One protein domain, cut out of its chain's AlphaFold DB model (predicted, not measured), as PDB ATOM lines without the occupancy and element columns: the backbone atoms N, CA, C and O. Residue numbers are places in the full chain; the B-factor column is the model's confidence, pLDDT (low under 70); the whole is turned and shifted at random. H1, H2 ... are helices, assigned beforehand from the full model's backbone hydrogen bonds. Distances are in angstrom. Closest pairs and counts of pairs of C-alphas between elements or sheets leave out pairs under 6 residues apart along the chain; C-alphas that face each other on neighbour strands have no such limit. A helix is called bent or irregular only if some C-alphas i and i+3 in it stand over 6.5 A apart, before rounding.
ATOM      1  N   THR A   3     -22.982  15.104  -9.684       77.44
ATOM      2  CA  THR A   3     -22.590  15.689 -10.975       77.44
ATOM      3  C   THR A   3     -21.395  14.992 -11.620       77.44
ATOM      4  O   THR A   3     -21.398  14.777 -12.822       77.44
ATOM      5  N   ILE A   4     -20.409  14.554 -10.832       82.69
ATOM      6  CA  ILE A   4     -19.196  13.885 -11.338       82.69
ATOM      7  C   ILE A   4     -19.540  12.537 -11.996       82.69
ATOM      8  O   ILE A   4     -19.048  12.226 -13.076       82.69
ATOM      9  N   LYS A   5     -20.453  11.764 -11.388       80.62
ATOM     10  CA  LYS A   5     -20.963  10.504 -11.960       80.62
ATOM     11  C   LYS A   5     -21.731  10.745 -13.263       80.62
ATOM     12  O   LYS A   5     -21.603   9.967 -14.200       80.62
ATOM     13  N   LEU A   6     -22.486  11.842 -13.320       81.12
ATOM     14  CA  LEU A   6     -23.241  12.271 -14.498       81.12
ATOM     15  C   LEU A   6     -22.310  12.660 -15.654       81.12
ATOM     16  O   LEU A   6     -22.527  12.229 -16.779       81.12
ATOM     17  N   ILE A   7     -21.240  13.404 -15.364       86.44
ATOM     18  CA  ILE A   7     -20.234  13.821 -16.351       86.44
ATOM     19  C   ILE A   7     -19.480  12.613 -16.906       86.44
ATOM     20  O   ILE A   7     -19.328  12.500 -18.117       86.44
ATOM     21  N   ILE A   8     -19.050  11.687 -16.046       85.88
ATOM     22  CA  ILE A   8     -18.352  10.464 -16.470       85.88
ATOM     23  C   ILE A   8     -19.276   9.583 -17.312       85.88
ATOM     24  O   ILE A   8     -18.882   9.137 -18.384       85.88
ATOM     25  N   GLY A   9     -20.524   9.389 -16.878       83.62
ATOM     26  CA  GLY A   9     -21.516   8.653 -17.659       83.62
ATOM     27  C   GLY A   9     -21.749   9.290 -19.027       83.62
ATOM     28  O   GLY A   9     -21.717   8.596 -20.034       83.62
ATOM     29  N   TYR A  10     -21.901  10.614 -19.085       86.19
ATOM     30  CA  TYR A  10     -22.114  11.334 -20.338       86.19
ATOM     31  C   TYR A  10     -20.890  11.265 -21.260       86.19
ATOM     32  O   TYR A  10     -21.031  11.000 -22.451       86.19
ATOM     33  N   LEU A  11     -19.684  11.420 -20.715       88.06
ATOM     34  CA  LEU A  11     -18.444  11.363 -21.486       88.06
ATOM     35  C   LEU A  11     -18.169   9.963 -22.046       88.06
ATOM     36  O   LEU A  11     -17.644   9.852 -23.150       88.06
ATOM     37  N   LEU A  12     -18.551   8.902 -21.326       89.12
ATOM     38  CA  LEU A  12     -18.521   7.545 -21.869       89.12
ATOM     39  C   LEU A  12     -19.670   7.292 -22.852       89.12
ATOM     40  O   LEU A  12     -19.472   6.575 -23.819       89.12
ATOM     41  N   PHE A  13     -20.856   7.862 -22.656       87.06
ATOM     42  CA  PHE A  13     -22.023   7.538 -23.480       87.06
ATOM     43  C   PHE A  13     -22.043   8.273 -24.826       87.06
ATOM     44  O   PHE A  13     -22.421   7.693 -25.843       87.06
ATOM     45  N   VAL A  14     -21.594   9.530 -24.869       90.62
ATOM     46  CA  VAL A  14     -21.561  10.361 -26.085       90.62
ATOM     47  C   VAL A  14     -20.759   9.739 -27.241       90.62
ATOM     48  O   VAL A  14     -21.310   9.643 -28.337       90.62
ATOM     49  N   PRO A  15     -19.506   9.273 -27.076       88.25
ATOM     50  CA  PRO A  15     -18.770   8.668 -28.187       88.25
ATOM     51  C   PRO A  15     -19.439   7.381 -28.688       88.25
ATOM     52  O   PRO A  15     -19.477   7.139 -29.894       88.25
ATOM     53  N   PHE A  16     -20.044   6.595 -27.792       88.81
ATOM     54  CA  PHE A  16     -20.810   5.405 -28.169       88.81
ATOM     55  C   PHE A  16     -22.090   5.759 -28.927       88.81
ATOM     56  O   PHE A  16     -22.415   5.080 -29.898       88.81
ATOM     57  N   ILE A  17     -22.792   6.830 -28.545       89.81
ATOM     58  CA  ILE A  17     -23.998   7.279 -29.252       89.81
ATOM     59  C   ILE A  17     -23.666   7.765 -30.663       89.81
ATOM     60  O   ILE A  17     -24.400   7.472 -31.606       89.81
ATOM     61  N   ILE A  18     -22.538   8.461 -30.825       89.94
ATOM     62  CA  ILE A  18     -22.059   8.923 -32.130       89.94
ATOM     63  C   ILE A  18     -21.718   7.715 -33.004       89.94
ATOM     64  O   ILE A  18     -22.154   7.646 -34.153       89.94
ATOM     65  N   PHE A  19     -21.005   6.733 -32.450       90.81
ATOM     66  CA  PHE A  19     -20.669   5.500 -33.160       90.81
ATOM     67  C   PHE A  19     -21.920   4.699 -33.544       90.81
ATOM     68  O   PHE A  19     -22.046   4.231 -34.675       90.81
ATOM     69  N   TYR A  20     -22.885   4.605 -32.629       88.25
ATOM     70  CA  TYR A  20     -24.176   3.974 -32.875       88.25
ATOM     71  C   TYR A  20     -24.932   4.680 -34.000       88.25
ATOM     72  O   TYR A  20     -25.345   4.022 -34.947       88.25
ATOM     73  N   SER A  21     -25.051   6.009 -33.961       90.38
ATOM     74  CA  SER A  21     -25.712   6.785 -35.016       90.38
ATOM     75  C   SER A  21     -24.997   6.660 -36.364       90.38
ATOM     76  O   SER A  21     -25.657   6.622 -37.406       90.38
ATOM     77  N   TYR A  22     -23.665   6.577 -36.357       89.44
ATOM     78  CA  TYR A  22     -22.868   6.356 -37.561       89.44
ATOM     79  C   TYR A  22     -23.133   4.973 -38.170       89.44
ATOM     80  O   TYR A  22     -23.250   4.860 -39.386       89.44
ATOM     81  N   MET A  23     -23.300   3.940 -37.339       92.56
ATOM     82  CA  MET A  23     -23.637   2.578 -37.775       92.56
ATOM     83  C   MET A  23     -25.126   2.402 -38.104       92.56
ATOM     84  O   MET A  23     -25.480   1.595 -38.964       92.56
ATOM     85  N   LEU A  24     -26.009   3.184 -37.484       92.25
ATOM     86  CA  LEU A  24     -27.453   3.094 -37.680       92.25
ATOM     87  C   LEU A  24     -27.839   3.370 -39.134       92.25
ATOM     88  O   LEU A  24     -28.653   2.653 -39.700       92.25
ATOM     89  N   GLY A  25     -27.227   4.376 -39.760       89.31
ATOM     90  CA  GLY A  25     -27.457   4.715 -41.166       89.31
ATOM     91  C   GLY A  25     -27.193   3.556 -42.145       89.31
ATOM     92  O   GLY A  25     -28.102   3.186 -42.894       89.31
ATOM     93  N   PRO A  26     -25.976   2.980 -42.187       91.00
ATOM     94  CA  PRO A  26     -25.661   1.858 -43.064       91.00
ATOM     95  C   PRO A  26     -26.455   0.600 -42.714       91.00
ATOM     96  O   PRO A  26     -26.944  -0.049 -43.635       91.00
ATOM     97  N   VAL A  27     -26.664   0.291 -41.429       94.69
ATOM     98  CA  VAL A  27     -27.491  -0.856 -41.006       94.69
ATOM     99  C   VAL A  27     -28.936  -0.684 -41.473       94.69
ATOM    100  O   VAL A  27     -29.509  -1.596 -42.067       94.69
ATOM    101  N   LEU A  28     -29.510   0.507 -41.294       92.44
ATOM    102  CA  LEU A  28     -30.867   0.808 -41.736       92.44
ATOM    103  C   LEU A  28     -30.990   0.677 -43.255       92.44
ATOM    104  O   LEU A  28     -31.914   0.027 -43.728       92.44
ATOM    105  N   LYS A  29     -30.046   1.227 -44.026       89.38
ATOM    106  CA  LYS A  29     -30.026   1.057 -45.488       89.38
ATOM    107  C   LYS A  29     -29.888  -0.412 -45.884       89.38
ATOM    108  O   LYS A  29     -30.603  -0.858 -46.776       89.38
ATOM    109  N   ALA A  30     -29.008  -1.154 -45.220       93.50
ATOM    110  CA  ALA A  30     -28.758  -2.563 -45.496       93.50
ATOM    111  C   ALA A  30     -29.971  -3.452 -45.215       93.50
ATOM    112  O   ALA A  30     -30.117  -4.465 -45.882       93.50
ATOM    113  N   ILE A  31     -30.847  -3.083 -44.279       93.00
ATOM    114  CA  ILE A  31     -32.094  -3.814 -44.001       93.00
ATOM    115  C   ILE A  31     -33.227  -3.316 -44.907       93.00
ATOM    116  O   ILE A  31     -33.993  -4.109 -45.456       93.00
ATOM    117  N   LEU A  32     -33.319  -2.000 -45.107       92.56
ATOM    118  CA  LEU A  32     -34.401  -1.364 -45.853       92.56
ATOM    119  C   LEU A  32     -34.325  -1.641 -47.358       92.56
ATOM    120  O   LEU A  32     -35.363  -1.783 -47.994       92.56
ATOM    121  N   LEU A  33     -33.126  -1.743 -47.935       89.06
ATOM    122  CA  LEU A  33     -32.939  -2.071 -49.353       89.06
ATOM    123  C   LEU A  33     -33.464  -3.475 -49.708       89.06
ATOM    124  O   LEU A  33     -34.361  -3.562 -50.549       89.06
ATOM    125  N   PRO A  34     -32.989  -4.570 -49.084       89.12
ATOM    126  CA  PRO A  34     -33.504  -5.904 -49.365       89.12
ATOM    127  C   PRO A  34     -34.942  -6.063 -48.880       89.12
ATOM    128  O   PRO A  34     -35.749  -6.620 -49.615       89.12
ATOM    129  N   GLY A  35     -35.295  -5.530 -47.703       88.62
ATOM    130  CA  GLY A  35     -36.664  -5.588 -47.187       88.62
ATOM    131  C   GLY A  35     -37.662  -4.864 -48.092       88.62
ATOM    132  O   GLY A  35     -38.711  -5.408 -48.423       88.62
ATOM    133  N   GLY A  36     -37.305  -3.671 -48.571       87.25
ATOM    134  CA  GLY A  36     -38.102  -2.892 -49.515       87.25
ATOM    135  C   GLY A  36     -38.209  -3.558 -50.886       87.25
ATOM    136  O   GLY A  36     -39.296  -3.598 -51.458       87.25
ATOM    137  N   MET A  37     -37.123  -4.147 -51.396       83.06
ATOM    138  CA  MET A  37     -37.161  -4.942 -52.630       83.06
ATOM    139  C   MET A  37     -38.059  -6.172 -52.487       83.06
ATOM    140  O   MET A  37     -38.833  -6.455 -53.397       83.06
ATOM    141  N   LEU A  38     -37.995  -6.872 -51.352       86.94
ATOM    142  CA  LEU A  38     -38.843  -8.032 -51.080       86.94
ATOM    143  C   LEU A  38     -40.320  -7.630 -50.999       86.94
ATOM    144  O   LEU A  38     -41.172  -8.312 -51.560       86.94
ATOM    145  N   LEU A  39     -40.620  -6.501 -50.353       85.94
ATOM    146  CA  LEU A  39     -41.977  -5.967 -50.240       85.94
ATOM    147  C   LEU A  39     -42.541  -5.560 -51.612       85.94
ATOM    148  O   LEU A  39     -43.670  -5.911 -51.944       85.94
ATOM    149  N   LEU A  40     -41.742  -4.868 -52.435       83.06
ATOM    150  CA  LEU A  40     -42.108  -4.518 -53.813       83.06
ATOM    151  C   LEU A  40     -42.319  -5.767 -54.670       83.06
ATOM    152  O   LEU A  40     -43.240  -5.817 -55.485       83.06
ATOM    153  N   TRP A  41     -41.480  -6.783 -54.470       81.81
ATOM    154  CA  TRP A  41     -41.608  -8.061 -55.150       81.81
ATOM    155  C   TRP A  41     -42.892  -8.797 -54.740       81.81
ATOM    156  O   TRP A  41     -43.599  -9.317 -55.603       81.81
ATOM    157  N   LEU A  42     -43.235  -8.780 -53.451       85.12
ATOM    158  CA  LEU A  42     -44.452  -9.392 -52.921       85.12
ATOM    159  C   LEU A  42     -45.722  -8.682 -53.416       85.12
ATOM    160  O   LEU A  42     -46.686  -9.348 -53.779       85.12
ATOM    161  N   ILE A  43     -45.714  -7.348 -53.461       85.38
ATOM    162  CA  ILE A  43     -46.878  -6.540 -53.859       85.38
ATOM    163  C   ILE A  43     -47.123  -6.577 -55.375       85.38
ATOM    164  O   ILE A  43     -48.270  -6.684 -55.798       85.38
ATOM    165  N   LEU A  44     -46.075  -6.473 -56.202       78.00
ATOM    166  CA  LEU A  44     -46.213  -6.348 -57.663       78.00
ATOM    167  C   LEU A  44     -46.030  -7.679 -58.414       78.00
ATOM    168  O   LEU A  44     -46.350  -7.780 -59.597       78.00
ATOM    169  N   GLY A  45     -45.494  -8.703 -57.751       76.38
ATOM    170  CA  GLY A  45     -45.117  -9.972 -58.364       76.38
ATOM    171  C   GLY A  45     -43.786  -9.911 -59.143       76.38
ATOM    172  O   GLY A  45     -43.355  -8.849 -59.602       76.38
ATOM    173  N   PRO A  46     -43.106 -11.061 -59.338       68.19
ATOM    174  CA  PRO A  46     -41.737 -11.152 -59.876       68.19
ATOM    175  C   PRO A  46     -41.500 -10.451 -61.200       68.19
ATOM    176  O   PRO A  46     -40.471  -9.803 -61.395       68.19
ATOM    177  N   LYS A  47     -42.446 -10.590 -62.124       67.50
ATOM    178  CA  LYS A  47     -42.267 -10.100 -63.489       67.50
ATOM    179  C   LYS A  47     -42.524  -8.598 -63.594       67.50
ATOM    180  O   LYS A  47     -41.761  -7.906 -64.262       67.50
ATOM    181  N   ALA A  48     -43.547  -8.086 -62.909       68.25
ATOM    182  CA  ALA A  48     -43.879  -6.666 -62.961       68.25
ATOM    183  C   ALA A  48     -42.973  -5.831 -62.047       68.25
ATOM    184  O   ALA A  48     -42.550  -4.751 -62.452       68.25
ATOM    185  N   GLY A  49     -42.592  -6.347 -60.870       70.75
ATOM    186  CA  GLY A  49     -41.676  -5.667 -59.949       70.75
ATOM    187  C   GLY A  49     -40.308  -5.397 -60.573       70.75
ATOM    188  O   GLY A  49     -39.807  -4.276 -60.512       70.75
ATOM    189  N   CYS A  50     -39.735  -6.388 -61.262       68.56
ATOM    190  CA  CYS A  50     -38.445  -6.233 -61.934       68.56
ATOM    191  C   CYS A  50     -38.525  -5.272 -63.136       68.56
ATOM    192  O   CYS A  50     -37.629  -4.451 -63.331       68.56
ATOM    193  N   LEU A  51     -39.621  -5.308 -63.909       69.44
ATOM    194  CA  LEU A  51     -39.847  -4.365 -65.012       69.44
ATOM    195  C   LEU A  51     -40.024  -2.926 -64.523       69.44
ATOM    196  O   LEU A  51     -39.384  -2.029 -65.069       69.44
ATOM    197  N   ALA A  52     -40.831  -2.709 -63.483       71.25
ATOM    198  CA  ALA A  52     -41.052  -1.394 -62.892       71.25
ATOM    199  C   ALA A  52     -39.765  -0.839 -62.263       71.25
ATOM    200  O   ALA A  52     -39.437   0.329 -62.461       71.25
ATOM    201  N   PHE A  53     -38.985  -1.685 -61.582       70.62
ATOM    202  CA  PHE A  53     -37.688  -1.299 -61.026       70.62
ATOM    203  C   PHE A  53     -36.687  -0.933 -62.127       70.62
ATOM    204  O   PHE A  53     -36.041   0.113 -62.053       70.62
ATOM    205  N   LYS A  54     -36.609  -1.739 -63.195       71.50
ATOM    206  CA  LYS A  54     -35.758  -1.464 -64.362       71.50
ATOM    207  C   LYS A  54     -36.184  -0.179 -65.075       71.50
ATOM    208  O   LYS A  54     -35.321   0.623 -65.418       71.50
ATOM    209  N   GLN A  55     -37.485   0.058 -65.254       74.81
ATOM    210  CA  GLN A  55     -38.000   1.314 -65.806       74.81
ATOM    211  C   GLN A  55     -37.667   2.505 -64.906       74.81
ATOM    212  O   GLN A  55     -37.177   3.510 -65.411       74.81
ATOM    213  N   ALA A  56     -37.861   2.403 -63.591       73.19
ATOM    214  CA  ALA A  56     -37.551   3.483 -62.660       73.19
ATOM    215  C   ALA A  56     -36.048   3.819 -62.639       73.19
ATOM    216  O   ALA A  56     -35.692   4.998 -62.691       73.19
ATOM    217  N   PHE A  57     -35.170   2.811 -62.647       73.31
ATOM    218  CA  PHE A  57     -33.714   3.001 -62.687       73.31
ATOM    219  C   PHE A  57     -33.222   3.578 -64.023       73.31
ATOM    220  O   PHE A  57     -32.454   4.541 -64.031       73.31
ATOM    221  N   PHE A  58     -33.679   3.043 -65.161       68.25
ATOM    222  CA  PHE A  58     -33.270   3.547 -66.480       68.25
ATOM    223  C   PHE A  58     -33.855   4.931 -66.790       68.25
ATOM    224  O   PHE A  58     -33.180   5.753 -67.412       68.25
ATOM    225  N   ASN A  59     -35.082   5.221 -66.351       61.66
ATOM    226  CA  ASN A  59     -35.723   6.508 -66.614       61.66
ATOM    227  C   ASN A  59     -35.174   7.627 -65.709       61.66
ATOM    228  O   ASN A  59     -35.057   8.767 -66.155       61.66
ATOM    229  N   GLN A  60     -34.736   7.310 -64.483       60.94
ATOM    230  CA  GLN A  60     -33.958   8.244 -63.653       60.94
ATOM    231  C   GLN A  60     -32.637   8.641 -64.325       60.94
ATOM    232  O   GLN A  60     -32.272   9.816 -64.310       60.94
ATOM    233  N   ASN A  61     -31.955   7.695 -64.982       56.44
ATOM    234  CA  ASN A  61     -30.697   7.971 -65.682       56.44
ATOM    235  C   ASN A  61     -30.880   8.897 -66.903       56.44
ATOM    236  O   ASN A  61     -29.965   9.620 -67.281       56.44
ATOM    237  N   LYS A  62     -32.078   8.919 -67.504       50.91
ATOM    238  CA  LYS A  62     -32.413   9.815 -68.622       50.91
ATOM    239  C   LYS A  62     -32.775  11.238 -68.186       50.91
ATOM    240  O   LYS A  62     -32.696  12.143 -69.003       50.91
ATOM    241  N   ARG A  63     -33.170  11.442 -66.923       52.28
ATOM    242  CA  ARG A  63     -33.554  12.759 -66.378       52.28
ATOM    243  C   ARG A  63     -32.385  13.568 -65.804       52.28
ATOM    244  O   ARG A  63     -32.579  14.725 -65.450       52.28
ATOM    245  N   LYS A  64     -31.200  12.960 -65.695       49.25
ATOM    246  CA  LYS A  64     -29.951  13.604 -65.252       49.25
ATOM    247  C   LYS A  64     -29.004  13.992 -66.399       49.25
ATOM    248  O   LYS A  64     -27.888  14.415 -66.108       49.25
TER     249      LYS A  64
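AT A GLANCE: This is residues 3 to 64 of the 65 residues of an uncharacterized protein of Pseudoalteromonas sp. S1727 (UniProt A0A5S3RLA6). Two helices meet at their ends as an L: H1, long and with one kink along its length, makes the long arm, and the much shorter H2 makes the other. There is no packed core, and residues 3 to 36 of H1 and residues 54 to 63 of H2 stand free, as does residue 64. The printed part has 62 residues with two named helices, H1 then H2 along the chain, and no named strand; its class is all helix. The whole is extended, with a radius of gyration of the C-alphas of 20.6 A and spans of 61 by 30 by 12 A.

HOW THE PARTS SIT: H1, residues 3 to 44, has a kink of 29 degrees near Tyr 22. H2, residues 46 to 63, and H1 touch only at the corner by their link, and only just, with 3 pairs of C-alphas within 8 A. H1 touches H2 with residues 40 to 41 alone, and H2 touches H1 with residues 49 to 50 alone. Their closest C-alphas are those of Trp 41 and Gly 49, 5.4 A apart. The helices run opposite ways at a steep tilt of 68 degrees, only just short of about perpendicular. Their centres are 29.3 A apart. In H2 every O i to N i+4 pair is within hydrogen-bond range; in H1, 33 of 38 are.

IN THESE COORDINATES: H1 begins at C-alpha 3, (-22.590, 15.689, -10.975), and ends at C-alpha 44, (-46.213, -6.348, -57.663), 56.8 A away. It is neither bent nor irregular, but only just: C-alphas 12 and 15 are 6.4 A apart. H2 is 26.1 A long and ends at C-alpha 63, (-33.554, 12.759, -66.378).

THE WHOLE: The two C-alphas farthest apart are those of Ile 4 and Lys 47, at 61.9 A. The printed part has no cut, and the link from H1 to H2, Gly 45, is tight. The mean pLDDT of the printed part is 80.7; residues 46 to 48, 50 to 51 and 58 to 64 are under 70.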